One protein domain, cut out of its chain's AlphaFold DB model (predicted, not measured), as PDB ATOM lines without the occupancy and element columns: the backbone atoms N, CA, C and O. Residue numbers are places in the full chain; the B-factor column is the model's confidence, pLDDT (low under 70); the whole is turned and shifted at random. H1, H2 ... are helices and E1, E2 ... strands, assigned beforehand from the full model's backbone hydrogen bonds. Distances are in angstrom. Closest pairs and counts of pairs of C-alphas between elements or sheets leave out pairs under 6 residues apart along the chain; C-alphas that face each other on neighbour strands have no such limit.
ATOM      1  N   VAL A  47     -90.710 -29.999-167.130       98.25
ATOM      2  CA  VAL A  47     -91.675 -31.098-167.207       98.25
ATOM      3  C   VAL A  47     -91.975 -31.560-165.785       98.25
ATOM      4  O   VAL A  47     -91.076 -31.606-164.943       98.25
ATOM      5  N   VAL A  48     -93.239 -31.867-165.505       97.94
ATOM      6  CA  VAL A  48     -93.662 -32.447-164.227       97.94
ATOM      7  C   VAL A  48     -94.189 -33.843-164.511       97.94
ATOM      8  O   VAL A  48     -95.147 -33.994-165.259       97.94
ATOM      9  N   LEU A  49     -93.549 -34.842-163.916       98.25
ATOM     10  CA  LEU A  49     -93.993 -36.230-163.939       98.25
ATOM     11  C   LEU A  49     -94.850 -36.482-162.702       98.25
ATOM     12  O   LEU A  49     -94.510 -36.004-161.617       98.25
ATOM     13  N   THR A  50     -95.937 -37.228-162.858       96.50
ATOM     14  CA  THR A  50     -96.776 -37.702-161.752       96.50
ATOM     15  C   THR A  50     -97.129 -39.158-162.009       96.50
ATOM     16  O   THR A  50     -97.476 -39.512-163.130       96.50
ATOM     17  N   ASP A  51     -96.997 -39.991-160.985       94.88
ATOM     18  CA  ASP A  51     -97.475 -41.369-160.987       94.88
ATOM     19  C   ASP A  51     -98.807 -41.411-160.234       94.88
ATOM     20  O   ASP A  51     -98.852 -41.187-159.023       94.88
ATOM     21  N   ASP A  52     -99.896 -41.683-160.952       92.19
ATOM     22  CA  ASP A  52    -101.253 -41.692-160.397       92.19
ATOM     23  C   ASP A  52    -101.501 -42.840-159.402       92.19
ATOM     24  O   ASP A  52    -102.429 -42.770-158.595       92.19
ATOM     25  N   VAL A  53    -100.686 -43.900-159.437       92.25
ATOM     26  CA  VAL A  53    -100.817 -45.059-158.544       92.25
ATOM     27  C   VAL A  53    -100.164 -44.770-157.198       92.25
ATOM     28  O   VAL A  53    -100.751 -45.035-156.149       92.25
ATOM     29  N   THR A  54     -98.943 -44.237-157.218       93.44
ATOM     30  CA  THR A  54     -98.163 -43.979-155.996       93.44
ATOM     31  C   THR A  54     -98.362 -42.568-155.445       93.44
ATOM     32  O   THR A  54     -98.081 -42.312-154.273       93.44
ATOM     33  N   GLY A  55     -98.846 -41.637-156.272       94.00
ATOM     34  CA  GLY A  55     -98.888 -40.205-155.976       94.00
ATOM     35  C   GLY A  55     -97.508 -39.540-156.001       94.00
ATOM     36  O   GLY A  55     -97.377 -38.377-155.605       94.00
ATOM     37  N   HIS A  56     -96.463 -40.259-156.426       96.31
ATOM     38  CA  HIS A  56     -95.126 -39.700-156.550       96.31
ATOM     39  C   HIS A  56     -95.078 -38.668-157.675       96.31
ATOM     40  O   HIS A  56     -95.798 -38.761-158.667       96.31
ATOM     41  N   SER A  57     -94.216 -37.666-157.531       97.75
ATOM     42  CA  SER A  57     -94.009 -36.668-158.583       97.75
ATOM     43  C   SER A  57     -92.558 -36.235-158.678       97.75
ATOM     44  O   SER A  57     -91.827 -36.256-157.689       97.75
ATOM     45  N   ALA A  58     -92.140 -35.818-159.870       98.56
ATOM     46  CA  ALA A  58     -90.826 -35.236-160.103       98.56
ATOM     47  C   ALA A  58     -90.929 -33.998-160.993       98.56
ATOM     48  O   ALA A  58     -91.730 -33.953-161.922       98.56
ATOM     49  N   THR A  59     -90.107 -32.985-160.722       98.69
ATOM     50  CA  THR A  59     -89.985 -31.795-161.575       98.69
ATOM     51  C   THR A  59     -88.620 -31.783-162.241       98.69
ATOM     52  O   THR A  59     -87.598 -31.786-161.555       98.69
ATOM     53  N   VAL A  60     -88.606 -31.741-163.571       98.81
ATOM     54  CA  VAL A  60     -87.396 -31.748-164.397       98.81
ATOM     55  C   VAL A  60     -87.308 -30.435-165.165       98.81
ATOM     56  O   VAL A  60     -88.088 -30.186-166.082       98.81
ATOM     57  N   HIS A  61     -86.360 -29.577-164.801       98.75
ATOM     58  CA  HIS A  61     -86.077 -28.342-165.527       98.75
ATOM     59  C   HIS A  61     -85.198 -28.626-166.744       98.75
ATOM     60  O   HIS A  61     -84.183 -29.317-166.653       98.75
ATOM     61  N   LEU A  62     -85.566 -28.042-167.887       98.69
ATOM     62  CA  LEU A  62     -84.820 -28.197-169.140       98.69
ATOM     63  C   LEU A  62     -83.439 -27.535-169.047       98.69
ATOM     64  O   LEU A  62     -82.474 -28.015-169.632       98.69
ATOM     65  N   HIS A  63     -83.316 -26.444-168.287       98.62
ATOM     66  CA  HIS A  63     -82.015 -25.834-168.020       98.62
ATOM     67  C   HIS A  63     -81.140 -26.773-167.192       98.62
ATOM     68  O   HIS A  63     -81.470 -27.117-166.056       98.62
ATOM     69  N   GLY A  64     -80.017 -27.177-167.774       98.50
ATOM     70  CA  GLY A  64     -79.059 -28.092-167.178       98.50
ATOM     71  C   GLY A  64     -79.525 -29.542-167.053       98.50
ATOM     72  O   GLY A  64     -78.804 -30.318-166.430       98.50
ATOM     73  N   GLY A  65     -80.704 -29.894-167.584       98.44
ATOM     74  CA  GLY A  65     -81.317 -31.208-167.377       98.44
ATOM     75  C   GLY A  65     -81.474 -31.535-165.890       98.44
ATOM     76  O   GLY A  65     -81.110 -32.616-165.443       98.44
ATOM     77  N   CYS A  66     -81.914 -30.568-165.083       98.75
ATOM     78  CA  CYS A  66     -81.863 -30.684-163.630       98.75
ATOM     79  C   CYS A  66     -83.197 -31.182-163.067       98.75
ATOM     80  O   CYS A  66     -84.225 -30.518-163.216       98.75
ATOM     81  N   VAL A  67     -83.184 -32.314-162.360       98.81
ATOM     82  CA  VAL A  67     -84.333 -32.732-161.542       98.81
ATOM     83  C   VAL A  67     -84.302 -31.944-160.240       98.81
ATOM     84  O   VAL A  67     -83.366 -32.081-159.459       98.81
ATOM     85  N   THR A  68     -85.298 -31.097-160.005       98.62
ATOM     86  CA  THR A  68     -85.298 -30.133-158.891       98.62
ATOM     87  C   THR A  68     -86.248 -30.500-157.759       98.62
ATOM     88  O   THR A  68     -86.131 -29.953-156.667       98.62
ATOM     89  N   SER A  69     -87.160 -31.440-157.996       98.56
ATOM     90  CA  SER A  69     -88.066 -31.984-156.984       98.56
ATOM     91  C   SER A  69     -88.310 -33.459-157.275       98.56
ATOM     92  O   SER A  69     -88.465 -33.834-158.439       98.56
ATOM     93  N   TYR A  70     -88.338 -34.269-156.220       98.62
ATOM     94  CA  TYR A  70     -88.842 -35.638-156.230       98.62
ATOM     95  C   TYR A  70     -89.602 -35.864-154.928       98.62
ATOM     96  O   TYR A  70     -89.018 -35.854-153.844       98.62
ATOM     97  N   LYS A  71     -90.915 -36.052-155.033       97.25
ATOM     98  CA  LYS A  71     -91.798 -36.252-153.890       97.25
ATOM     99  C   LYS A  71     -92.214 -37.707-153.804       97.25
ATOM    100  O   LYS A  71     -92.950 -38.182-154.664       97.25
ATOM    101  N   ALA A  72     -91.783 -38.359-152.732       92.00
ATOM    102  CA  ALA A  72     -92.165 -39.716-152.376       92.00
ATOM    103  C   ALA A  72     -92.158 -39.889-150.852       92.00
ATOM    104  O   ALA A  72     -91.098 -39.921-150.228       92.00
ATOM    105  N   PRO A  73     -93.310 -40.061-150.192       84.06
ATOM    106  CA  PRO A  73     -94.354 -39.059-149.877       84.06
ATOM    107  C   PRO A  73     -93.891 -37.690-149.317       84.06
ATOM    108  O   PRO A  73     -94.717 -36.824-149.029       84.06
ATOM    109  N   HIS A  74     -92.592 -37.471-149.119       91.81
ATOM    110  CA  HIS A  74     -92.005 -36.183-148.733       91.81
ATOM    111  C   HIS A  74     -91.053 -35.695-149.830       91.81
ATOM    112  O   HIS A  74     -90.703 -36.454-150.730       91.81
ATOM    113  N   GLU A  75     -90.640 -34.428-149.771       96.62
ATOM    114  CA  GLU A  75     -89.632 -33.902-150.696       96.62
ATOM    115  C   GLU A  75     -88.260 -34.521-150.397       96.62
ATOM    116  O   GLU A  75     -87.721 -34.350-149.300       96.62
ATOM    117  N   VAL A  76     -87.714 -35.236-151.380       98.12
ATOM    118  CA  VAL A  76     -86.447 -35.969-151.286       98.12
ATOM    119  C   VAL A  76     -85.269 -35.083-151.688       98.12
ATOM    120  O   VAL A  76     -84.182 -35.207-151.119       98.12
ATOM    121  N   LEU A  77     -85.461 -34.171-152.647       98.50
ATOM    122  CA  LEU A  77     -84.378 -33.351-153.189       98.50
ATOM    123  C   LEU A  77     -84.285 -31.994-152.492       98.50
ATOM    124  O   LEU A  77     -85.276 -31.346-152.168       98.50
ATOM    125  N   GLY A  78     -83.054 -31.554-152.256       97.06
ATOM    126  CA  GLY A  78     -82.753 -30.260-151.662       97.06
ATOM    127  C   GLY A  78     -82.542 -29.193-152.732       97.06
ATOM    128  O   GLY A  78     -81.719 -29.360-153.631       97.06
ATOM    129  N   ILE A  79     -83.216 -28.054-152.589       96.62
ATOM    130  CA  ILE A  79     -82.898 -26.821-153.317       96.62
ATOM    131  C   ILE A  79     -82.283 -25.829-152.337       96.62
ATOM    132  O   ILE A  79     -82.816 -25.593-151.250       96.62
ATOM    133  N   ARG A  80     -81.138 -25.244-152.698       94.00
ATOM    134  CA  ARG A  80     -80.520 -24.215-151.866       94.00
ATOM    135  C   ARG A  80     -81.393 -22.970-151.850       94.00
ATOM    136  O   ARG A  80     -81.979 -22.580-152.854       94.00
ATOM    137  N   LYS A  81     -81.405 -22.284-150.709       89.19
ATOM    138  CA  LYS A  81     -82.189 -21.053-150.518       89.19
ATOM    139  C   LYS A  81     -81.836 -19.931-151.504       89.19
ATOM    140  O   LYS A  81     -82.631 -19.023-151.699       89.19
ATOM    141  N   ASP A  82     -80.621 -19.956-152.048       88.94
ATOM    142  CA  ASP A  82     -80.091 -18.968-152.986       88.94
ATOM    143  C   ASP A  82     -80.153 -19.440-154.447       88.94
ATOM    144  O   ASP A  82     -79.576 -18.801-155.327       88.94
ATOM    145  N   ALA A  83     -80.854 -20.546-154.718       92.75
ATOM    146  CA  ALA A  83     -81.094 -21.012-156.072       92.75
ATOM    147  C   ALA A  83     -81.920 -19.989-156.860       92.75
ATOM    148  O   ALA A  83     -83.014 -19.586-156.459       92.75
ATOM    149  N   ALA A  84     -81.390 -19.603-158.019       92.44
ATOM    150  CA  ALA A  84     -82.083 -18.791-159.002       92.44
ATOM    151  C   ALA A  84     -82.502 -19.665-160.185       92.44
ATOM    152  O   ALA A  84     -81.708 -20.445-160.711       92.44
ATOM    153  N   PHE A  85     -83.745 -19.491-160.619       95.81
ATOM    154  CA  PHE A  85     -84.347 -20.217-161.731       95.81
ATOM    155  C   PHE A  85     -84.482 -19.279-162.936       95.81
ATOM    156  O   PHE A  85     -85.581 -19.000-163.403       95.81
ATOM    157  N   THR A  86     -83.348 -18.730-163.384       94.88
ATOM    158  CA  THR A  86     -83.284 -17.716-164.457       94.88
ATOM    159  C   THR A  86     -82.567 -18.197-165.715       94.88
ATOM    160  O   THR A  86     -82.672 -17.562-166.758       94.88
ATOM    161  N   GLY A  87     -81.811 -19.296-165.628       94.19
ATOM    162  CA  GLY A  87     -80.993 -19.814-166.731       94.19
ATOM    163  C   GLY A  87     -79.605 -19.175-166.849       94.19
ATOM    164  O   GLY A  87     -78.777 -19.653-167.613       94.19
ATOM    165  N   GLU A  88     -79.299 -18.141-166.059       93.12
ATOM    166  CA  GLU A  88     -77.984 -17.476-166.089       93.12
ATOM    167  C   GLU A  88     -76.866 -18.330-165.469       93.12
ATOM    168  O   GLU A  88     -75.690 -18.199-165.809       93.12
ATOM    169  N   LYS A  89     -77.228 -19.189-164.511       94.19
ATOM    170  CA  LYS A  89     -76.324 -20.065-163.757       94.19
ATOM    171  C   LYS A  89     -76.977 -21.435-163.563       94.19
ATOM    172  O   LYS A  89     -78.189 -21.558-163.746       94.19
ATOM    173  N   PRO A  90     -76.210 -22.471-163.185       96.81
ATOM    174  CA  PRO A  90     -76.790 -23.749-162.794       96.81
ATOM    175  C   PRO A  90     -77.750 -23.574-161.612       96.81
ATOM    176  O   PRO A  90     -77.456 -22.816-160.682       96.81
ATOM    177  N   ILE A  91     -78.871 -24.296-161.625       97.56
ATOM    178  CA  ILE A  91     -79.839 -24.298-160.516       97.56
ATOM    179  C   ILE A  91     -79.155 -24.888-159.288       97.56
ATOM    180  O   ILE A  91     -78.744 -26.040-159.326       97.56
ATOM    181  N   ALA A  92     -79.023 -24.127-158.201       96.56
ATOM    182  CA  ALA A  92     -78.305 -24.557-157.002       96.56
ATOM    183  C   ALA A  92     -79.123 -25.565-156.164       96.56
ATOM    184  O   ALA A  92     -79.813 -25.187-155.222       96.56
ATOM    185  N   GLY A  93     -79.051 -26.849-156.506       97.31
ATOM    186  CA  GLY A  93     -79.786 -27.929-155.847       97.31
ATOM    187  C   GLY A  93     -80.229 -29.005-156.835       97.31
ATOM    188  O   GLY A  93     -79.852 -28.953-158.006       97.31
ATOM    189  N   GLY A  94     -81.049 -29.947-156.375       98.44
ATOM    190  CA  GLY A  94     -81.587 -31.016-157.213       98.44
ATOM    191  C   GLY A  94     -80.520 -32.019-157.654       98.44
ATOM    192  O   GLY A  94     -79.577 -32.300-156.917       98.44
ATOM    193  N   LEU A  95     -80.665 -32.561-158.863       98.62
ATOM    194  CA  LEU A  95     -79.724 -33.487-159.495       98.62
ATOM    195  C   LEU A  95     -78.954 -32.763-160.609       98.62
ATOM    196  O   LEU A  95     -79.321 -32.839-161.780       98.62
ATOM    197  N   GLN A  96     -77.899 -32.020-160.258       98.44
ATOM    198  CA  GLN A  96     -77.096 -31.311-161.263       98.44
ATOM    199  C   GLN A  96     -76.198 -32.275-162.047       98.44
ATOM    200  O   GLN A  96     -75.527 -33.121-161.457       98.44
ATOM    201  N   ILE A  97     -76.078 -32.076-163.361       98.69
ATOM    202  CA  ILE A  97     -75.175 -32.866-164.208       98.69
ATOM    203  C   ILE A  97     -73.803 -32.190-164.301       98.69
ATOM    204  O   ILE A  97     -73.646 -31.135-164.921       98.69
ATOM    205  N   CYS A  98     -72.784 -32.824-163.727       98.81
ATOM    206  CA  CYS A  98     -71.387 -32.465-163.959       98.81
ATOM    207  C   CYS A  98     -70.891 -33.234-165.185       98.81
ATOM    208  O   CYS A  98     -70.787 -34.457-165.121       98.81
ATOM    209  N   TRP A  99     -70.628 -32.557-166.303       98.81
ATOM    210  CA  TRP A  99     -70.144 -33.191-167.536       98.81
ATOM    211  C   TRP A  99     -69.594 -32.137-168.516       98.81
ATOM    212  O   TRP A  99     -70.170 -31.042-168.599       98.81
ATOM    213  N   PRO A 100     -68.506 -32.411-169.266       98.62
ATOM    214  CA  PRO A 100     -67.695 -33.645-169.324       98.62
ATOM    215  C   PRO A 100     -66.549 -33.685-168.296       98.62
ATOM    216  O   PRO A 100     -65.627 -34.493-168.404       98.62
ATOM    217  N   GLN A 101     -66.570 -32.789-167.309       98.62
ATOM    218  CA  GLN A 101     -65.557 -32.703-166.263       98.62
ATOM    219  C   GLN A 101     -66.237 -32.648-164.898       98.62
ATOM    220  O   GLN A 101     -67.192 -31.895-164.719       98.62
ATOM    221  N   PHE A 102     -65.728 -33.389-163.920       98.31
ATOM    222  CA  PHE A 102     -66.068 -33.224-162.511       98.31
ATOM    223  C   PHE A 102     -65.007 -32.376-161.799       98.31
ATOM    224  O   PHE A 102     -63.813 -32.612-161.952       98.31
ATOM    225  N   GLY A 103     -65.439 -31.413-160.980       96.50
ATOM    226  CA  GLY A 103     -64.525 -30.549-160.234       96.50
ATOM    227  C   GLY A 103     -63.736 -29.577-161.128       96.50
ATOM    228  O   GLY A 103     -64.143 -29.313-162.270       96.50
ATOM    229  N   PRO A 104     -62.664 -28.963-160.593       95.88
ATOM    230  CA  PRO A 104     -61.791 -28.067-161.350       95.88
ATOM    231  C   PRO A 104     -60.937 -28.842-162.366       95.88
ATOM    232  O   PRO A 104     -60.657 -30.022-162.176       95.88
ATOM    233  N   GLY A 105     -60.500 -28.174-163.434       95.62
ATOM    234  CA  GLY A 105     -59.702 -28.801-164.488       95.62
ATOM    235  C   GLY A 105     -59.484 -27.881-165.688       95.62
ATOM    236  O   GLY A 105     -59.381 -26.667-165.523       95.62
ATOM    237  N   ALA A 106     -59.401 -28.465-166.884       96.81
ATOM    238  CA  ALA A 106     -59.106 -27.753-168.130       96.81
ATOM    239  C   ALA A 106     -60.242 -26.821-168.576       96.81
ATOM    240  O   ALA A 106     -59.993 -25.782-169.186       96.81
ATOM    241  N   ILE A 107     -61.485 -27.187-168.261       97.50
ATOM    242  CA  ILE A 107     -62.671 -26.357-168.496       97.50
ATOM    243  C   ILE A 107     -63.250 -25.865-167.168       97.50
ATOM    244  O   ILE A 107     -62.788 -26.251-166.088       97.50
ATOM    245  N   GLN A 108     -64.277 -25.013-167.242       96.56
ATOM    246  CA  GLN A 108     -64.970 -24.505-166.057       96.56
ATOM    247  C   GLN A 108     -65.378 -25.638-165.102       96.56
ATOM    248  O   GLN A 108     -65.682 -26.759-165.524       96.56
ATOM    249  N   GLN A 109     -65.402 -25.334-163.805       97.69
ATOM    250  CA  GLN A 109     -65.673 -26.329-162.774       97.69
ATOM    251  C   GLN A 109     -67.002 -27.057-163.034       97.69
ATOM    252  O   GLN A 109     -68.045 -26.417-163.206       97.69
ATOM    253  N   HIS A 110     -66.951 -28.391-162.999       98.44
ATOM    254  CA  HIS A 110     -68.061 -29.309-163.296       98.44
ATOM    255  C   HIS A 110     -68.581 -29.294-164.750       98.44
ATOM    256  O   HIS A 110     -69.685 -29.770-165.026       98.44
ATOM    257  N   GLY A 111     -67.796 -28.767-165.690       98.50
ATOM    258  CA  GLY A 111     -68.139 -28.759-167.107       98.50
ATOM    259  C   GLY A 111     -69.283 -27.805-167.446       98.50
ATOM    260  O   GLY A 111     -69.478 -26.789-166.781       98.50
ATOM    261  N   PHE A 112     -70.012 -28.079-168.527       98.56
ATOM    262  CA  PHE A 112     -70.992 -27.143-169.099       98.56
ATOM    263  C   PHE A 112     -72.411 -27.701-169.215       98.56
ATOM    264  O   PHE A 112     -73.337 -26.923-169.425       98.56
ATOM    265  N   ALA A 113     -72.618 -29.009-169.047       98.69
ATOM    266  CA  ALA A 113     -73.933 -29.629-169.226       98.69
ATOM    267  C   ALA A 113     -75.031 -28.985-168.353       98.69
ATOM    268  O   ALA A 113     -76.116 -28.689-168.850       98.69
ATOM    269  N   ARG A 114     -74.717 -28.668-167.089       98.56
ATOM    270  CA  ARG A 114     -75.604 -27.974-166.131       98.56
ATOM    271  C   ARG A 114     -75.880 -26.491-166.431       98.56
ATOM    272  O   ARG A 114     -76.633 -25.856-165.696       98.56
ATOM    273  N   ASN A 115     -75.219 -25.913-167.432       98.25
ATOM    274  CA  ASN A 115     -75.333 -24.498-167.795       98.25
ATOM    275  C   ASN A 115     -76.173 -24.266-169.052       98.25
ATOM    276  O   ASN A 115     -76.488 -23.117-169.346       98.25
ATOM    277  N   LEU A 116     -76.472 -25.315-169.815       98.25
ATOM    278  CA  LEU A 116     -77.106 -25.199-171.123       98.25
ATOM    279  C   LEU A 116     -78.571 -25.633-171.058       98.25
ATOM    280  O   LEU A 116     -78.908 -26.488-170.238       98.25
ATOM    281  N   PRO A 117     -79.451 -25.081-171.906       97.81
ATOM    282  CA  PRO A 117     -80.796 -25.611-172.071       97.81
ATOM    283  C   PRO A 117     -80.752 -26.962-172.792       97.81
ATOM    284  O   PRO A 117     -80.050 -27.123-173.787       97.81
ATOM    285  N   TRP A 118     -81.523 -27.917-172.287       98.75
ATOM    286  CA  TRP A 118     -81.772 -29.211-172.913       98.75
ATOM    287  C   TRP A 118     -83.150 -29.200-173.573       98.75
ATOM    288  O   TRP A 118     -84.025 -28.406-173.213       98.75
ATOM    289  N   GLU A 119     -83.361 -30.107-174.517       98.75
ATOM    290  CA  GLU A 119     -84.631 -30.257-175.229       98.75
ATOM    291  C   GLU A 119     -85.317 -31.566-174.843       98.75
ATOM    292  O   GLU A 119     -84.646 -32.551-174.554       98.75
ATOM    293  N   VAL A 120     -86.650 -31.602-174.840       98.75
ATOM    294  CA  VAL A 120     -87.393 -32.858-174.654       98.75
ATOM    295  C   VAL A 120     -87.294 -33.670-175.943       98.75
ATOM    296  O   VAL A 120     -87.735 -33.205-176.992       98.75
ATOM    297  N   SER A 121     -86.726 -34.875-175.872       98.25
ATOM    298  CA  SER A 121     -86.641 -35.802-177.009       98.25
ATOM    299  C   SER A 121     -87.739 -36.864-176.990       98.25
ATOM    300  O   SER A 121     -88.177 -37.303-178.051       98.25
ATOM    301  N   ALA A 122     -88.201 -37.256-175.802       97.69
ATOM    302  CA  ALA A 122     -89.322 -38.169-175.610       97.69
ATOM    303  C   ALA A 122     -90.015 -37.890-174.271       97.69
ATOM    304  O   ALA A 122     -89.372 -37.463-173.311       97.69
ATOM    305  N   GLN A 123     -91.316 -38.155-174.203       95.94
ATOM    306  CA  GLN A 123     -92.105 -38.108-172.975       95.94
ATOM    307  C   GLN A 123     -93.203 -39.170-173.050       95.94
ATOM    308  O   GLN A 123     -93.772 -39.395-174.120       95.94
ATOM    309  N   SER A 124     -93.491 -39.803-171.920       93.06
ATOM    310  CA  SER A 124     -94.603 -40.729-171.744       93.06
ATOM    311  C   SER A 124     -95.348 -40.365-170.466       93.06
ATOM    312  O   SER A 124     -94.738 -40.184-169.414       93.06
ATOM    313  N   ASP A 125     -96.670 -40.254-170.570       83.88
ATOM    314  CA  ASP A 125     -97.530 -40.013-169.409       83.88
ATOM    315  C   ASP A 125     -98.048 -41.340-168.821       83.88
ATOM    316  O   ASP A 125     -98.282 -41.433-167.622       83.88
ATOM    317  N   SER A 126     -98.190 -42.394-169.642       86.06
ATOM    318  CA  SER A 126     -98.623 -43.726-169.180       86.06
ATOM    319  C   SER A 126     -97.537 -44.472-168.406       86.06
ATOM    320  O   SER A 126     -97.834 -45.291-167.542       86.06
ATOM    321  N   GLU A 127     -96.281 -44.194-168.738       90.00
ATOM    322  CA  GLU A 127     -95.109 -44.571-167.957       90.00
ATOM    323  C   GLU A 127     -94.425 -43.252-167.607       90.00
ATOM    324  O   GLU A 127     -93.751 -42.735-168.493       90.00
ATOM    325  N   PRO A 128     -94.639 -42.668-166.410       96.19
ATOM    326  CA  PRO A 128     -94.240 -41.292-166.112       96.19
ATOM    327  C   PRO A 128     -92.732 -41.078-166.301       96.19
ATOM    328  O   PRO A 128     -91.926 -41.295-165.393       96.19
ATOM    329  N   GLU A 129     -92.353 -40.659-167.507       98.38
ATOM    330  CA  GLU A 129     -90.981 -40.619-167.996       98.38
ATOM    331  C   GLU A 129     -90.789 -39.433-168.941       98.38
ATOM    332  O   GLU A 129     -91.619 -39.135-169.800       98.38
ATOM    333  N   VAL A 130     -89.636 -38.779-168.825       98.75
ATOM    334  CA  VAL A 130     -89.152 -37.814-169.811       98.75
ATOM    335  C   VAL A 130     -87.701 -38.118-170.152       98.75
ATOM    336  O   VAL A 130     -86.893 -38.404-169.268       98.75
ATOM    337  N   THR A 131     -87.355 -38.018-171.431       98.88
ATOM    338  CA  THR A 131     -85.967 -37.984-171.890       98.88
ATOM    339  C   THR A 131     -85.640 -36.599-172.427       98.88
ATOM    340  O   THR A 131     -86.316 -36.084-173.320       98.88
ATOM    341  N   LEU A 132     -84.591 -35.995-171.873       98.94
ATOM    342  CA  LEU A 132     -84.001 -34.753-172.353       98.94
ATOM    343  C   LEU A 132     -82.747 -35.042-173.179       98.94
ATOM    344  O   LEU A 132     -82.035 -36.004-172.900       98.94
ATOM    345  N   VAL A 133     -82.445 -34.184-174.152       98.94
ATOM    346  CA  VAL A 133     -81.259 -34.272-175.008       98.94
ATOM    347  C   VAL A 133     -80.449 -32.976-174.994       98.94
ATOM    348  O   VAL A 133     -81.006 -31.877-175.028       98.94
ATOM    349  N   LEU A 134     -79.124 -33.116-174.976       98.88
ATOM    350  CA  LEU A 134     -78.155 -32.051-175.238       98.88
ATOM    351  C   LEU A 134     -77.132 -32.563-176.257       98.88
ATOM    352  O   LEU A 134     -76.515 -33.604-176.044       98.88
ATOM    353  N   LYS A 135     -76.943 -31.832-177.357       98.75
ATOM    354  CA  LYS A 135     -76.009 -32.189-178.439       98.75
ATOM    355  C   LYS A 135     -74.853 -31.205-178.516       98.75
ATOM    356  O   LYS A 135     -74.939 -30.108-177.955       98.75
ATOM    357  N   GLU A 136     -73.791 -31.570-179.231       98.19
ATOM    358  CA  GLU A 136     -72.753 -30.597-179.540       98.19
ATOM    359  C   GLU A 136     -73.307 -29.386-180.314       98.19
ATOM    360  O   GLU A 136     -74.231 -29.481-181.118       98.19
ATOM    361  N   SER A 137     -72.706 -28.226-180.071       98.44
ATOM    362  CA  SER A 137     -72.979 -26.954-180.741       98.44
ATOM    363  C   SER A 137     -71.665 -26.239-181.046       98.44
ATOM    364  O   SER A 137     -70.609 -26.602-180.520       98.44
ATOM    365  N   ALA A 138     -71.707 -25.183-181.859       98.25
ATOM    366  CA  ALA A 138     -70.524 -24.367-182.126       98.25
ATOM    367  C   ALA A 138     -69.911 -23.792-180.831       98.25
ATOM    368  O   ALA A 138     -68.696 -23.634-180.732       98.25
ATOM    369  N   GLU A 139     -70.734 -23.500-179.826       97.44
ATOM    370  CA  GLU A 139     -70.331 -22.980-178.520       97.44
ATOM    371  C   GLU A 139     -69.639 -24.052-177.682       97.44
ATOM    372  O   GLU A 139     -68.551 -23.808-177.160       97.44
ATOM    373  N   THR A 140     -70.217 -25.253-177.582       98.25
ATOM    374  CA  THR A 140     -69.590 -26.337-176.812       98.25
ATOM    375  C   THR A 140     -68.291 -26.794-177.457       98.25
ATOM    376  O   THR A 140     -67.341 -27.071-176.733       98.25
ATOM    377  N   ARG A 141     -68.194 -26.790-178.795       98.12
ATOM    378  CA  ARG A 141     -66.961 -27.150-179.519       98.12
ATOM    379  C   ARG A 141     -65.805 -26.183-179.263       98.12
ATOM    380  O   ARG A 141     -64.656 -26.601-179.298       98.12
ATOM    381  N   LYS A 142     -66.084 -24.918-178.919       98.19
ATOM    382  CA  LYS A 142     -65.052 -23.960-178.467       98.19
ATOM    383  C   LYS A 142     -64.506 -24.287-177.073       98.19
ATOM    384  O   LYS A 142     -63.391 -23.886-176.759       98.19
ATOM    385  N   ILE A 143     -65.296 -24.955-176.231       98.12
ATOM    386  CA  ILE A 143     -64.929 -25.316-174.852       98.12
ATOM    387  C   ILE A 143     -64.262 -26.695-174.823       98.12
ATOM    388  O   ILE A 143     -63.256 -26.893-174.147       98.12
ATOM    389  N   TRP A 144     -64.842 -27.651-175.547       98.12
ATOM    390  CA  TRP A 144     -64.403 -29.035-175.639       98.12
ATOM    391  C   TRP A 144     -64.771 -29.574-177.027       98.12
ATOM    392  O   TRP A 144     -65.939 -29.852-177.311       98.12
ATOM    393  N   ASP A 145     -63.777 -29.662-177.914       97.75
ATOM    394  CA  ASP A 145     -63.963 -29.985-179.335       97.75
ATOM    395  C   ASP A 145     -64.205 -31.486-179.565       97.75
ATOM    396  O   ASP A 145     -63.356 -32.206-180.082       97.75
ATOM    397  N   GLN A 146     -65.359 -31.979-179.113       98.19
ATOM    398  CA  GLN A 146     -65.790 -33.370-179.264       98.19
ATOM    399  C   GLN A 146     -67.235 -33.456-179.760       98.19
ATOM    400  O   GLN A 146     -68.042 -32.546-179.557       98.19
ATOM    401  N   ALA A 147     -67.558 -34.537-180.470       98.38
ATOM    402  CA  ALA A 147     -68.909 -34.824-180.957       98.38
ATOM    403  C   ALA A 147     -69.646 -35.664-179.917       98.38
ATOM    404  O   ALA A 147     -69.117 -36.696-179.484       98.38
ATOM    405  N   PHE A 148     -70.821 -35.207-179.485       98.81
ATOM    406  CA  PHE A 148     -71.541 -35.862-178.409       98.81
ATOM    407  C   PHE A 148     -73.059 -35.680-178.472       98.81
ATOM    408  O   PHE A 148     -73.593 -34.622-178.786       98.81
ATOM    409  N   GLU A 149     -73.766 -36.700-178.004       98.88
ATOM    410  CA  GLU A 149     -75.168 -36.586-177.612       98.88
ATOM    411  C   GLU A 149     -75.303 -37.071-176.168       98.88
ATOM    412  O   GLU A 149     -74.950 -38.208-175.849       98.88
ATOM    413  N   LEU A 150     -75.798 -36.202-175.288       98.94
ATOM    414  CA  LEU A 150     -76.230 -36.576-173.950       98.94
ATOM    415  C   LEU A 150     -77.734 -36.806-173.937       98.94
ATOM    416  O   LEU A 150     -78.491 -35.967-174.424       98.94
ATOM    417  N   LEU A 151     -78.157 -37.900-173.311       98.94
ATOM    418  CA  LEU A 151     -79.557 -38.169-173.002       98.94
ATOM    419  C   LEU A 151     -79.722 -38.327-171.497       98.94
ATOM    420  O   LEU A 151     -79.024 -39.135-170.887       98.94
ATOM    421  N   LEU A 152     -80.658 -37.585-170.913       98.94
ATOM    422  CA  LEU A 152     -81.091 -37.767-169.533       98.94
ATOM    423  C   LEU A 152     -82.517 -38.304-169.536       98.94
ATOM    424  O   LEU A 152     -83.444 -37.554-169.824       98.94
ATOM    425  N   THR A 153     -82.691 -39.567-169.165       98.81
ATOM    426  CA  THR A 153     -84.010 -40.151-168.908       98.81
ATOM    427  C   THR A 153     -84.309 -40.090-167.415       98.81
ATOM    428  O   THR A 153     -83.495 -40.530-166.599       98.81
ATOM    429  N   VAL A 154     -85.474 -39.553-167.064       98.81
ATOM    430  CA  VAL A 154     -86.005 -39.488-165.699       98.81
ATOM    431  C   VAL A 154     -87.347 -40.193-165.689       98.81
ATOM    432  O   VAL A 154     -88.220 -39.812-166.465       98.81
ATOM    433  N   ARG A 155     -87.513 -41.184-164.815       98.56
ATOM    434  CA  ARG A 155     -88.740 -41.975-164.714       98.56
ATOM    435  C   ARG A 155     -89.148 -42.188-163.263       98.56
ATOM    436  O   ARG A 155     -88.299 -42.492-162.426       98.56
ATOM    437  N   LEU A 156     -90.440 -42.058-162.979       98.00
ATOM    438  CA  LEU A 156     -91.038 -42.575-161.749       98.00
ATOM    439  C   LEU A 156     -91.408 -44.037-161.987       98.00
ATOM    440  O   LEU A 156     -92.122 -44.348-162.936       98.00
ATOM    441  N   GLU A 157     -90.887 -44.941-161.163       94.00
ATOM    442  CA  GLU A 157     -91.112 -46.374-161.333       94.00
ATOM    443  C   GLU A 157     -91.297 -47.034-159.969       94.00
ATOM    444  O   GLU A 157     -90.342 -47.225-159.214       94.00
ATOM    445  N   GLY A 158     -92.546 -47.368-159.643       90.56
ATOM    446  CA  GLY A 158     -92.886 -47.910-158.333       90.56
ATOM    447  C   GLY A 158     -92.490 -46.943-157.215       90.56
ATOM    448  O   GLY A 158     -92.959 -45.807-157.157       90.56
ATOM    449  N   ASP A 159     -91.618 -47.386-156.312       92.88
ATOM    450  CA  ASP A 159     -91.197 -46.625-155.134       92.88
ATOM    451  C   ASP A 159     -89.882 -45.840-155.309       92.88
ATOM    452  O   ASP A 159     -89.337 -45.308-154.333       92.88
ATOM    453  N   TYR A 160     -89.374 -45.726-156.541       97.06
ATOM    454  CA  TYR A 160     -88.138 -45.004-156.827       97.06
ATOM    455  C   TYR A 160     -88.218 -44.051-158.022       97.06
ATOM    456  O   TYR A 160     -88.986 -44.223-158.969       97.06
ATOM    457  N   LEU A 161     -87.333 -43.054-157.991       98.56
ATOM    458  CA  LEU A 161     -86.957 -42.248-159.142       98.56
ATOM    459  C   LEU A 161     -85.760 -42.908-159.829       98.56
ATOM    460  O   LEU A 161     -84.698 -43.061-159.220       98.56
ATOM    461  N   LEU A 162     -85.916 -43.278-161.095       98.56
ATOM    462  CA  LEU A 162     -84.821 -43.709-161.952       98.56
ATOM    463  C   LEU A 162     -84.254 -42.498-162.689       98.56
ATOM    464  O   LEU A 162     -84.997 -41.723-163.296       98.56
ATOM    465  N   THR A 163     -82.930 -42.379-162.707       98.62
ATOM    466  CA  THR A 163     -82.239 -41.450-163.604       98.62
ATOM    467  C   THR A 163     -81.179 -42.185-164.399       98.62
ATOM    468  O   THR A 163     -80.329 -42.866-163.816       98.62
ATOM    469  N   ARG A 164     -81.193 -42.004-165.717       98.81
ATOM    470  CA  ARG A 164     -80.219 -42.568-166.648       98.81
ATOM    471  C   ARG A 164     -79.584 -41.451-167.464       98.81
ATOM    472  O   ARG A 164     -80.276 -40.770-168.212       98.81
ATOM    473  N   LEU A 165     -78.269 -41.301-167.347       98.88
ATOM    474  CA  LEU A 165     -77.457 -40.437-168.193       98.88
ATOM    475  C   LEU A 165     -76.724 -41.300-169.223       98.88
ATOM    476  O   LEU A 165     -75.900 -42.141-168.865       98.88
ATOM    477  N   THR A 166     -77.013 -41.075-170.499       98.94
ATOM    478  CA  THR A 166     -76.304 -41.702-171.619       98.94
ATOM    479  C   THR A 166     -75.418 -40.664-172.281       98.94
ATOM    480  O   THR A 166     -75.901 -39.591-172.632       98.94
ATOM    481  N   ALA A 167     -74.139 -40.980-172.458       98.88
ATOM    482  CA  ALA A 167     -73.183 -40.146-173.166       98.88
ATOM    483  C   ALA A 167     -72.714 -40.878-174.424       98.88
ATOM    484  O   ALA A 167     -71.969 -41.857-174.338       98.88
ATOM    485  N   LYS A 168     -73.180 -40.422-175.586       98.88
ATOM    486  CA  LYS A 168     -72.860 -41.013-176.887       98.88
ATOM    487  C   LYS A 168     -71.752 -40.236-177.565       98.88
ATOM    488  O   LYS A 168     -71.850 -39.017-177.690       98.88
ATOM    489  N   ASN A 169     -70.746 -40.941-178.061       98.81
ATOM    490  CA  ASN A 169     -69.749 -40.385-178.961       98.81
ATOM    491  C   ASN A 169     -70.280 -40.460-180.394       98.81
ATOM    492  O   ASN A 169     -70.230 -41.509-181.032       98.81
ATOM    493  N   THR A 170     -70.797 -39.346-180.906       98.69
ATOM    494  CA  THR A 170     -71.327 -39.246-182.279       98.69
ATOM    495  C   THR A 170     -70.226 -39.050-183.329       98.69
ATOM    496  O   THR A 170     -70.514 -38.987-184.524       98.69
ATOM    497  N   GLY A 171     -68.964 -38.960-182.901       98.25
ATOM    498  CA  GLY A 171     -67.791 -38.853-183.759       98.25
ATOM    499  C   GLY A 171     -67.132 -40.202-184.044       98.25
ATOM    500  O   GLY A 171     -67.647 -41.269-183.714       98.25
ATOM    501  N   SER A 172     -65.954 -40.146-184.666       97.56
ATOM    502  CA  SER A 172     -65.164 -41.327-185.045       97.56
ATOM    503  C   SER A 172     -63.956 -41.587-184.141       97.56
ATOM    504  O   SER A 172     -63.422 -42.694-184.145       97.56
ATOM    505  N   THR A 173     -63.520 -40.600-183.356       97.69
ATOM    506  CA  THR A 173     -62.361 -40.706-182.460       97.69
ATOM    507  C   THR A 173     -62.801 -40.880-181.010       97.69
ATOM    508  O   THR A 173     -63.753 -40.214-180.597       97.69
ATOM    509  N   PRO A 174     -62.121 -41.721-180.210       98.31
ATOM    510  CA  PRO A 174     -62.418 -41.831-178.787       98.31
ATOM    511  C   PRO A 174     -62.241 -40.497-178.056       98.31
ATOM    512  O   PRO A 174     -61.322 -39.737-178.364       98.31
ATOM    513  N   TRP A 175     -63.079 -40.252-177.054       98.44
ATOM    514  CA  TRP A 175     -62.883 -39.172-176.089       98.44
ATOM    515  C   TRP A 175     -63.114 -39.660-174.667       98.44
ATOM    516  O   TRP A 175     -63.743 -40.695-174.436       98.44
ATOM    517  N   GLU A 176     -62.573 -38.906-173.714       98.44
ATOM    518  CA  GLU A 176     -62.669 -39.205-172.292       98.44
ATOM    519  C   GLU A 176     -63.400 -38.100-171.541       98.44
ATOM    520  O   GLU A 176     -63.336 -36.927-171.913       98.44
ATOM    521  N   PHE A 177     -64.081 -38.475-170.464       98.75
ATOM    522  CA  PHE A 177     -64.790 -37.540-169.603       98.75
ATOM    523  C   PHE A 177     -64.802 -38.015-168.150       98.75
ATOM    524  O   PHE A 177     -64.602 -39.190-167.856       98.75
ATOM    525  N   THR A 178     -65.094 -37.101-167.234       98.81
ATOM    526  CA  THR A 178     -65.549 -37.435-165.877       98.81
ATOM    527  C   THR A 178     -66.939 -36.857-165.670       98.81
ATOM    528  O   THR A 178     -67.304 -35.847-166.280       98.81
ATOM    529  N   SER A 179     -67.751 -37.500-164.835       98.69
ATOM    530  CA  SER A 179     -69.124 -37.048-164.617       98.69
ATOM    531  C   SER A 179     -69.640 -37.353-163.226       98.69
ATOM    532  O   SER A 179     -69.169 -38.280-162.574       98.69
ATOM    533  N   ALA A 180     -70.626 -36.578-162.786       98.69
ATOM    534  CA  ALA A 180     -71.425 -36.894-161.615       98.69
ATOM    535  C   ALA A 180     -72.855 -36.374-161.772       98.69
ATOM    536  O   ALA A 180     -73.069 -35.303-162.347       98.69
ATOM    537  N   LEU A 181     -73.810 -37.099-161.195       98.50
ATOM    538  CA  LEU A 181     -75.077 -36.531-160.750       98.50
ATOM    539  C   LEU A 181     -74.848 -35.974-159.347       98.50
ATOM    540  O   LEU A 181     -74.801 -36.720-158.370       98.50
ATOM    541  N   HIS A 182     -74.647 -34.659-159.272       98.44
ATOM    542  CA  HIS A 182     -74.354 -33.932-158.041       98.44
ATOM    543  C   HIS A 182     -75.652 -33.712-157.258       98.44
ATOM    544  O   HIS A 182     -76.226 -32.621-157.240       98.44
ATOM    545  N   SER A 183     -76.135 -34.799-156.663       98.62
ATOM    546  CA  SER A 183     -77.449 -34.921-156.037       98.62
ATOM    547  C   SER A 183     -77.502 -34.258-154.666       98.62
ATOM    548  O   SER A 183     -76.835 -34.706-153.735       98.62
ATOM    549  N   TYR A 184     -78.330 -33.225-154.527       98.69
ATOM    550  CA  TYR A 184     -78.653 -32.570-153.261       98.69
ATOM    551  C   TYR A 184     -79.882 -33.239-152.653       98.69
ATOM    552  O   TYR A 184     -80.966 -33.187-153.235       98.69
ATOM    553  N   TYR A 185     -79.749 -33.800-151.457       98.44
ATOM    554  CA  TYR A 185     -80.864 -34.400-150.731       98.44
ATOM    555  C   TYR A 185     -81.332 -33.497-149.607       98.44
ATOM    556  O   TYR A 185     -80.515 -32.955-148.860       98.44
ATOM    557  N   SER A 186     -82.647 -33.351-149.489       97.50
ATOM    558  CA  SER A 186     -83.288 -32.623-148.402       97.50
ATOM    559  C   SER A 186     -83.108 -33.386-147.094       97.50
ATOM    560  O   SER A 186     -83.336 -34.592-147.030       97.50
ATOM    561  N   GLU A 254     -78.869 -46.026-155.209       98.19
ATOM    562  CA  GLU A 254     -78.354 -47.288-155.733       98.19
ATOM    563  C   GLU A 254     -77.830 -47.089-157.149       98.19
ATOM    564  O   GLU A 254     -78.551 -46.618-158.028       98.19
ATOM    565  N   HIS A 255     -76.579 -47.473-157.392       98.00
ATOM    566  CA  HIS A 255     -76.021 -47.506-158.739       98.00
ATOM    567  C   HIS A 255     -76.488 -48.770-159.457       98.00
ATOM    568  O   HIS A 255     -76.148 -49.878-159.051       98.00
ATOM    569  N   VAL A 256     -77.215 -48.608-160.561       97.75
ATOM    570  CA  VAL A 256     -77.628 -49.732-161.409       97.75
ATOM    571  C   VAL A 256     -76.514 -50.085-162.393       97.75
ATOM    572  O   VAL A 256     -76.173 -51.253-162.563       97.75
ATOM    573  N   ARG A 257     -75.901 -49.076-163.028       97.44
ATOM    574  CA  ARG A 257     -74.747 -49.250-163.925       97.44
ATOM    575  C   ARG A 257     -73.969 -47.952-164.129       97.44
ATOM    576  O   ARG A 257     -74.464 -46.867-163.844       97.44
ATOM    577  N   GLY A 258     -72.748 -48.076-164.649       97.25
ATOM    578  CA  GLY A 258     -71.906 -46.963-165.109       97.25
ATOM    579  C   GLY A 258     -71.229 -46.159-164.003       97.25
ATOM    580  O   GLY A 258     -70.021 -45.950-164.081       97.25
ATOM    581  N   TRP A 259     -71.959 -45.761-162.961       98.06
ATOM    582  CA  TRP A 259     -71.402 -45.026-161.824       98.06
ATOM    583  C   TRP A 259     -70.421 -45.896-161.025       98.06
ATOM    584  O   TRP A 259     -70.691 -47.067-160.718       98.06
ATOM    585  N   SER A 260     -69.242 -45.350-160.729       97.38
ATOM    586  CA  SER A 260     -68.159 -46.034-160.014       97.38
ATOM    587  C   SER A 260     -67.964 -45.552-158.595       97.38
ATOM    588  O   SER A 260     -67.600 -46.355-157.741       97.38
ATOM    589  N   ASP A 261     -68.245 -44.286-158.340       98.50
ATOM    590  CA  ASP A 261     -67.852 -43.598-157.128       98.50
ATOM    591  C   ASP A 261     -69.072 -42.968-156.466       98.50
ATOM    592  O   ASP A 261     -70.007 -42.543-157.147       98.50
ATOM    593  N   TYR A 262     -69.023 -42.846-155.142       98.69
ATOM    594  CA  TYR A 262     -69.878 -41.906-154.425       98.69
ATOM    595  C   TYR A 262     -69.063 -40.682-154.025       98.69
ATOM    596  O   TYR A 262     -67.961 -40.822-153.489       98.69
ATOM    597  N   VAL A 263     -69.601 -39.485-154.254       98.69
ATOM    598  CA  VAL A 263     -69.035 -38.241-153.714       98.69
ATOM    599  C   VAL A 263     -69.893 -37.785-152.547       98.69
ATOM    600  O   VAL A 263     -71.119 -37.755-152.640       98.69
ATOM    601  N   LEU A 264     -69.243 -37.459-151.434       98.56
ATOM    602  CA  LEU A 264     -69.896 -36.975-150.227       98.56
ATOM    603  C   LEU A 264     -69.537 -35.505-150.057       98.56
ATOM    604  O   LEU A 264     -68.353 -35.170-149.947       98.56
ATOM    605  N   TRP A 265     -70.548 -34.640-150.005       98.50
ATOM    606  CA  TRP A 265     -70.322 -33.215-149.798       98.50
ATOM    607  C   TRP A 265     -71.359 -32.575-148.879       98.50
ATOM    608  O   TRP A 265     -72.565 -32.772-149.020       98.50
ATOM    609  N   ALA A 266     -70.882 -31.780-147.924       98.00
ATOM    610  CA  ALA A 266     -71.723 -30.965-147.060       98.00
ATOM    611  C   ALA A 266     -70.968 -29.700-146.628       98.00
ATOM    612  O   ALA A 266     -69.945 -29.803-145.941       98.00
ATOM    613  N   PRO A 267     -71.479 -28.494-146.940       96.62
ATOM    614  CA  PRO A 267     -70.794 -27.245-146.627       96.62
ATOM    615  C   PRO A 267     -71.057 -26.793-145.182       96.62
ATOM    616  O   PRO A 267     -71.466 -25.655-144.940       96.62
ATOM    617  N   VAL A 268     -70.882 -27.694-144.208       96.69
ATOM    618  CA  VAL A 268     -71.201 -27.430-142.798       96.69
ATOM    619  C   VAL A 268     -70.473 -26.182-142.301       96.69
ATOM    620  O   VAL A 268     -69.258 -26.067-142.429       96.69
ATOM    621  N   GLY A 269     -71.241 -25.245-141.741       95.56
ATOM    622  CA  GLY A 269     -70.760 -23.934-141.297       95.56
ATOM    623  C   GLY A 269     -71.021 -22.792-142.286       95.56
ATOM    624  O   GLY A 269     -70.894 -21.631-141.909       95.56
ATOM    625  N   ASN A 270     -71.451 -23.073-143.520       94.19
ATOM    626  CA  ASN A 270     -71.767 -22.039-144.508       94.19
ATOM    627  C   ASN A 270     -73.263 -21.677-144.508       94.19
ATOM    628  O   ASN A 270     -74.046 -22.151-145.340       94.19
ATOM    629  N   ASP A 271     -73.693 -20.826-143.568       92.50
ATOM    630  CA  ASP A 271     -75.094 -20.378-143.475       92.50
ATOM    631  C   ASP A 271     -75.574 -19.666-144.753       92.50
ATOM    632  O   ASP A 271     -76.766 -19.711-145.072       92.50
ATOM    633  N   GLY A 272     -74.659 -19.056-145.519       90.94
ATOM    634  CA  GLY A 272     -74.931 -18.438-146.819       90.94
ATOM    635  C   GLY A 272     -75.504 -19.423-147.839       90.94
ATOM    636  O   GLY A 272     -76.450 -19.079-148.538       90.94
ATOM    637  N   MET A 273     -75.026 -20.669-147.833       91.69
ATOM    638  CA  MET A 273     -75.550 -21.750-148.678       91.69
ATOM    639  C   MET A 273     -76.802 -22.425-148.102       91.69
ATOM    640  O   MET A 273     -77.476 -23.166-148.807       91.69
ATOM    641  N   GLY A 274     -77.134 -22.184-146.829       93.19
ATOM    642  CA  GLY A 274     -78.233 -22.882-146.155       93.19
ATOM    643  C   GLY A 274     -77.908 -24.341-145.815       93.19
ATOM    644  O   GLY A 274     -78.804 -25.181-145.825       93.19
ATOM    645  N   TYR A 275     -76.639 -24.633-145.495       94.25
ATOM    646  CA  TYR A 275     -76.088 -25.987-145.313       94.25
ATOM    647  C   TYR A 275     -76.893 -26.919-144.392       94.25
ATOM    648  O   TYR A 275     -76.802 -28.133-144.509       94.25
ATOM    649  N   LYS A 276     -77.682 -26.371-143.460       96.31
ATOM    650  CA  LYS A 276     -78.427 -27.142-142.451       96.31
ATOM    651  C   LYS A 276     -79.496 -28.062-143.043       96.31
ATOM    652  O   LYS A 276     -79.962 -28.949-142.336       96.31
ATOM    653  N   LYS A 277     -79.926 -27.806-144.283       96.50
ATOM    654  CA  LYS A 277     -81.115 -28.419-144.896       96.50
ATOM    655  C   LYS A 277     -80.822 -29.347-146.066       96.50
ATOM    656  O   LYS A 277     -81.759 -29.846-146.680       96.50
ATOM    657  N   PHE A 278     -79.549 -29.576-146.383       97.38
ATOM    658  CA  PHE A 278     -79.191 -30.527-147.422       97.38
ATOM    659  C   PHE A 278     -77.844 -31.197-147.163       97.38
ATOM    660  O   PHE A 278     -76.991 -30.680-146.442       97.38
ATOM    661  N   VAL A 279     -77.655 -32.336-147.815       98.19
ATOM    662  CA  VAL A 279     -76.378 -33.037-147.957       98.19
ATOM    663  C   VAL A 279     -76.291 -33.578-149.377       98.19
ATOM    664  O   VAL A 279     -77.313 -33.954-149.954       98.19
ATOM    665  N   CYS A 280     -75.093 -33.613-149.949       98.69
ATOM    666  CA  CYS A 280     -74.874 -34.223-151.248       98.69
ATOM    667  C   CYS A 280     -74.322 -35.639-151.112       98.69
ATOM    668  O   CYS A 280     -73.339 -35.876-150.405       98.69
ATOM    669  N   LEU A 281     -74.981 -36.557-151.816       98.69
ATOM    670  CA  LEU A 281     -74.569 -37.942-152.005       98.69
ATOM    671  C   LEU A 281     -74.619 -38.236-153.507       98.69
ATOM    672  O   LEU A 281     -75.651 -38.582-154.074       98.69
ATOM    673  N   GLU A 282     -73.505 -37.997-154.174       98.62
ATOM    674  CA  GLU A 282     -73.459 -37.899-155.628       98.62
ATOM    675  C   GLU A 282     -73.065 -39.236-156.247       98.62
ATOM    676  O   GLU A 282     -72.140 -39.893-155.767       98.62
ATOM    677  N   SER A 283     -73.715 -39.595-157.350       98.69
ATOM    678  CA  SER A 283     -73.320 -40.737-158.173       98.69
ATOM    679  C   SER A 283     -72.310 -40.279-159.212       98.69
ATOM    680  O   SER A 283     -72.629 -39.429-160.042       98.69
ATOM    681  N   GLY A 284     -71.086 -40.805-159.150       98.19
ATOM    682  CA  GLY A 284     -69.946 -40.290-159.902       98.19
ATOM    683  C   GLY A 284     -69.177 -41.338-160.703       98.19
ATOM    684  O   GLY A 284     -69.118 -42.514-160.359       98.19
ATOM    685  N   ALA A 285     -68.575 -40.883-161.795       98.31
ATOM    686  CA  ALA A 285     -67.436 -41.484-162.475       98.31
ATOM    687  C   ALA A 285     -66.339 -40.408-162.502       98.31
ATOM    688  O   ALA A 285     -66.195 -39.652-163.466       98.31
ATOM    689  N   VAL A 286     -65.678 -40.242-161.353       98.00
ATOM    690  CA  VAL A 286     -64.839 -39.074-161.027       98.00
ATOM    691  C   VAL A 286     -63.426 -39.455-160.615       98.00
ATOM    692  O   VAL A 286     -62.519 -38.635-160.734       98.00
ATOM    693  N   SER A 287     -63.229 -40.671-160.101       96.44
ATOM    694  CA  SER A 287     -61.911 -41.173-159.708       96.44
ATOM    695  C   SER A 287     -61.057 -41.531-160.923       96.44
ATOM    696  O   SER A 287     -59.832 -41.416-160.877       96.44
ATOM    697  N   ARG A 288     -61.707 -41.943-162.017       95.88
ATOM    698  CA  ARG A 288     -61.086 -42.334-163.284       95.88
ATOM    699  C   ARG A 288     -61.915 -41.802-164.453       95.88
ATOM    700  O   ARG A 288     -63.138 -41.962-164.420       95.88
ATOM    701  N   PRO A 289     -61.287 -41.197-165.477       97.50
ATOM    702  CA  PRO A 289     -61.989 -40.842-166.699       97.50
ATOM    703  C   PRO A 289     -62.625 -42.067-167.358       97.50
ATOM    704  O   PRO A 289     -62.051 -43.157-167.391       97.50
ATOM    705  N   VAL A 290     -63.823 -41.874-167.891       98.50
ATOM    706  CA  VAL A 290     -64.517 -42.831-168.747       98.50
ATOM    707  C   VAL A 290     -64.095 -42.563-170.183       98.50
ATOM    708  O   VAL A 290     -64.216 -41.433-170.645       98.50
ATOM    709  N   SER A 291     -63.655 -43.601-170.893       98.44
ATOM    710  CA  SER A 291     -63.341 -43.539-172.324       98.44
ATOM    711  C   SER A 291     -64.508 -44.074-173.154       98.44
ATOM    712  O   SER A 291     -65.039 -45.145-172.855       98.44
ATOM    713  N   VAL A 292     -64.911 -43.340-174.194       98.69
ATOM    714  CA  VAL A 292     -65.997 -43.719-175.112       98.69
ATOM    715  C   VAL A 292     -65.464 -43.732-176.539       98.69
ATOM    716  O   VAL A 292     -65.103 -42.690-177.086       98.69
ATOM    717  N   ALA A 293     -65.415 -44.914-177.156       98.75
ATOM    718  CA  ALA A 293     -64.998 -45.072-178.548       98.75
ATOM    719  C   ALA A 293     -65.960 -44.366-179.522       98.75
ATOM    720  O   ALA A 293     -67.132 -44.169-179.205       98.75
ATOM    721  N   GLY A 294     -65.475 -44.020-180.719       98.62
ATOM    722  CA  GLY A 294     -66.305 -43.429-181.774       98.62
ATOM    723  C   GLY A 294     -67.528 -44.294-182.091       98.62
ATOM    724  O   GLY A 294     -67.420 -45.517-182.185       98.62
ATOM    725  N   GLY A 295     -68.701 -43.672-182.201       98.38
ATOM    726  CA  GLY A 295     -69.978 -44.351-182.437       98.38
ATOM    727  C   GLY A 295     -70.510 -45.186-181.264       98.38
ATOM    728  O   GLY A 295     -71.533 -45.848-181.420       98.38
ATOM    729  N   SER A 296     -69.835 -45.190-180.110       98.69
ATOM    730  CA  SER A 296     -70.245 -45.939-178.913       98.69
ATOM    731  C   SER A 296     -70.884 -45.030-177.863       98.69
ATOM    732  O   SER A 296     -70.883 -43.803-177.984       98.69
ATOM    733  N   GLU A 297     -71.405 -45.630-176.794       98.69
ATOM    734  CA  GLU A 297     -72.011 -44.900-175.683       98.69
ATOM    735  C   GLU A 297     -71.603 -45.452-174.317       98.69
ATOM    736  O   GLU A 297     -71.303 -46.636-174.154       98.69
ATOM    737  N   TRP A 298     -71.630 -44.572-173.321       98.81
ATOM    738  CA  TRP A 298     -71.592 -44.931-171.910       98.81
ATOM    739  C   TRP A 298     -72.943 -44.630-171.263       98.81
ATOM    740  O   TRP A 298     -73.584 -43.635-171.598       98.81
ATOM    741  N   VAL A 299     -73.355 -45.466-170.306       98.88
ATOM    742  CA  VAL A 299     -74.624 -45.320-169.579       98.88
ATOM    743  C   VAL A 299     -74.373 -45.390-168.078       98.88
ATOM    744  O   VAL A 299     -73.968 -46.441-167.569       98.88
ATOM    745  N   GLY A 300     -74.666 -44.290-167.386       98.56
ATOM    746  CA  GLY A 300     -74.762 -44.195-165.934       98.56
ATOM    747  C   GLY A 300     -76.218 -44.194-165.501       98.56
ATOM    748  O   GLY A 300     -77.000 -43.368-165.956       98.56
ATOM    749  N   GLU A 301     -76.598 -45.104-164.613       98.56
ATOM    750  CA  GLU A 301     -77.972 -45.225-164.130       98.56
ATOM    751  C   GLU A 301     -77.988 -45.414-162.619       98.56
ATOM    752  O   GLU A 301     -77.221 -46.216-162.076       98.56
ATOM    753  N   MET A 302     -78.864 -44.669-161.949       98.06
ATOM    754  CA  MET A 302     -79.095 -44.784-160.514       98.06
ATOM    755  C   MET A 302     -80.587 -44.772-160.185       98.06
ATOM    756  O   MET A 302     -81.395 -44.227-160.942       98.06
ATOM    757  N   LYS A 303     -80.921 -45.346-159.030       98.12
ATOM    758  CA  LYS A 303     -82.243 -45.282-158.405       98.12
ATOM    759  C   LYS A 303     -82.162 -44.487-157.110       98.12
ATOM    760  O   LYS A 303     -81.200 -44.639-156.356       98.12
ATOM    761  N   ILE A 304     -83.188 -43.685-156.848       98.44
ATOM    762  CA  ILE A 304     -83.405 -43.010-155.569       98.44
ATOM    763  C   ILE A 304     -84.735 -43.493-155.000       98.44
ATOM    764  O   ILE A 304     -85.785 -43.212-155.572       98.44
ATOM    765  N   SER A 305     -84.702 -44.165-153.856       97.12
ATOM    766  CA  SER A 305     -85.898 -44.509-153.080       97.12
ATOM    767  C   SER A 305     -85.894 -43.755-151.754       97.12
ATOM    768  O   SER A 305     -84.834 -43.443-151.206       97.12
ATOM    769  N   SER A 306     -87.073 -43.437-151.223       94.56
ATOM    770  CA  SER A 306     -87.185 -42.810-149.907       94.56
ATOM    771  C   SER A 306     -88.321 -43.409-149.101       94.56
ATOM    772  O   SER A 306     -89.402 -43.673-149.622       94.56
ATOM    773  N   ARG A 307     -88.077 -43.620-147.809       91.31
ATOM    774  CA  ARG A 307     -89.065 -44.165-146.875       91.31
ATOM    775  C   ARG A 307     -89.021 -43.451-145.535       91.31
ATOM    776  O   ARG A 307     -87.969 -42.969-145.109       91.31
ATOM    777  N   ALA A 308     -90.165 -43.434-144.856       84.94
ATOM    778  CA  ALA A 308     -90.201 -43.114-143.436       84.94
ATOM    779  C   ALA A 308     -89.377 -44.161-142.660       84.94
ATOM    780  O   ALA A 308     -89.412 -45.353-142.983       84.94
ATOM    781  N   GLY A 309     -88.578 -43.685-141.710       64.25
ATOM    782  CA  GLY A 309     -87.721 -44.476-140.828       64.25
ATOM    783  C   GLY A 309     -88.377 -44.836-139.507       64.25
ATOM    784  O   GLY A 309     -89.408 -44.222-139.149       64.25
TER     785      GLY A 309
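This is residues 47 to 186 and 254 to 309 of the 309 residues of the protein "Glucose-6-phosphate 1-epimerase" of Nannochloropsis salina CCMP1776 (UniProt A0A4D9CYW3). The domain is a sandwich of strands: one large, twisted sheet, E5 E6 E7 E8 E13 E10, has two smaller sheets over one of its faces, E1 E2 E3 over one part and E4 E9 E12 E11 over another, meeting where E3 comes beside E4. The layers are only partly face to face: the edge strand E5 is apart from the strands of both smaller sheets, and the short helix H1 lies far out at one end. The printed part has 196 residues, with named elements in the order E1 E2 E3 E4 E5 E6 H1 E7 E8 E9 E10 E11 E12 E13, mostly strand, and each sheet is antiparallel in the order given. The whole is compact, with a radius of gyration of the C-alphas of 16.2 A, and spans 48 by 44 by 31 A.

E1, residues 47 to 50, E2, residues 57 to 61, and E3, residues 66 to 72, form a meander, each strand the antiparallel neighbour of the one before. N 49 and O 58 are 2.8 A apart in the hairpin E1 and E2, and N 59 and O 69 are 2.9 A apart in the hairpin E2 and E3. E4, residues 95 to 98, has its closest C-alpha to E3 at Leu 95, 5.1 A from that of Val 67. E5, residues 119 to 124, and E6, residues 129 to 135, form a hairpin, with N 121 and O 131 2.9 A apart. The closest C-alphas of E1 and E6 are those of Leu 49 and Glu 129, 6.7 A apart. H1, residues 138 to 143, is not on any of the three sheets; 1 of its 2 O i to N i+4 pairs is within hydrogen-bond range. E7, residues 149 to 157, is the antiparallel neighbour of E6, with N 132 and O 152 2.8 A apart. E8, residues 160 to 168, forms a hairpin with E7, with N 151 and O 166 2.9 A apart. E9, residues 175 to 186, is the antiparallel neighbour of E4, with N 98 and O 180 2.9 A apart. E10, residues 254 to 257, is an edge strand beside E13, residues 297 to 308, with N 256 and O 301 2.8 A apart. E13 is also the neighbour of E8, with N 165 and O 300 2.8 A apart. E11, residues 261 to 266, and E12, residues 278 to 292, form a hairpin, with N 263 and O 282 3.0 A apart. E12 bends by 65 degrees at residue 288, and it is also the neighbour of E9, with N 181 and O 283 2.9 A apart. The three sheets form a stack of sheets, three sheets face to face in turn: where the six-strand sheet and E4 E9 E12 E11 face each other, the best planes of the facing parts are 8 degrees apart, and where the six-strand sheet and E1 E2 E3 face each other, they are 21 degrees apart.

E1 begins at C-alpha 47 (-91.675, -31.098, -167.207). E7 is 24.8 A long from first to last C-alpha, E8 25.5 A, E9 35.0 A, E12 33.4 A and E13 37.1 A. E9 ends at C-alpha 186 (-83.288, -32.623, -148.402), and E13 ends at C-alpha 308 (-90.201, -43.114, -143.436).

The two C-alphas farthest apart are those of Ser 172 and Gly 309, 49.7 A. Residues 187 to 253 are not printed, and C-alphas 186 and 254 are 17.1 A apart across the cut. Long links join E3 to E4, E4 to E5 and E11 to E12. The mean pLDDT of the printed part is 96.9, and residue 309, the chain's last, is under 70.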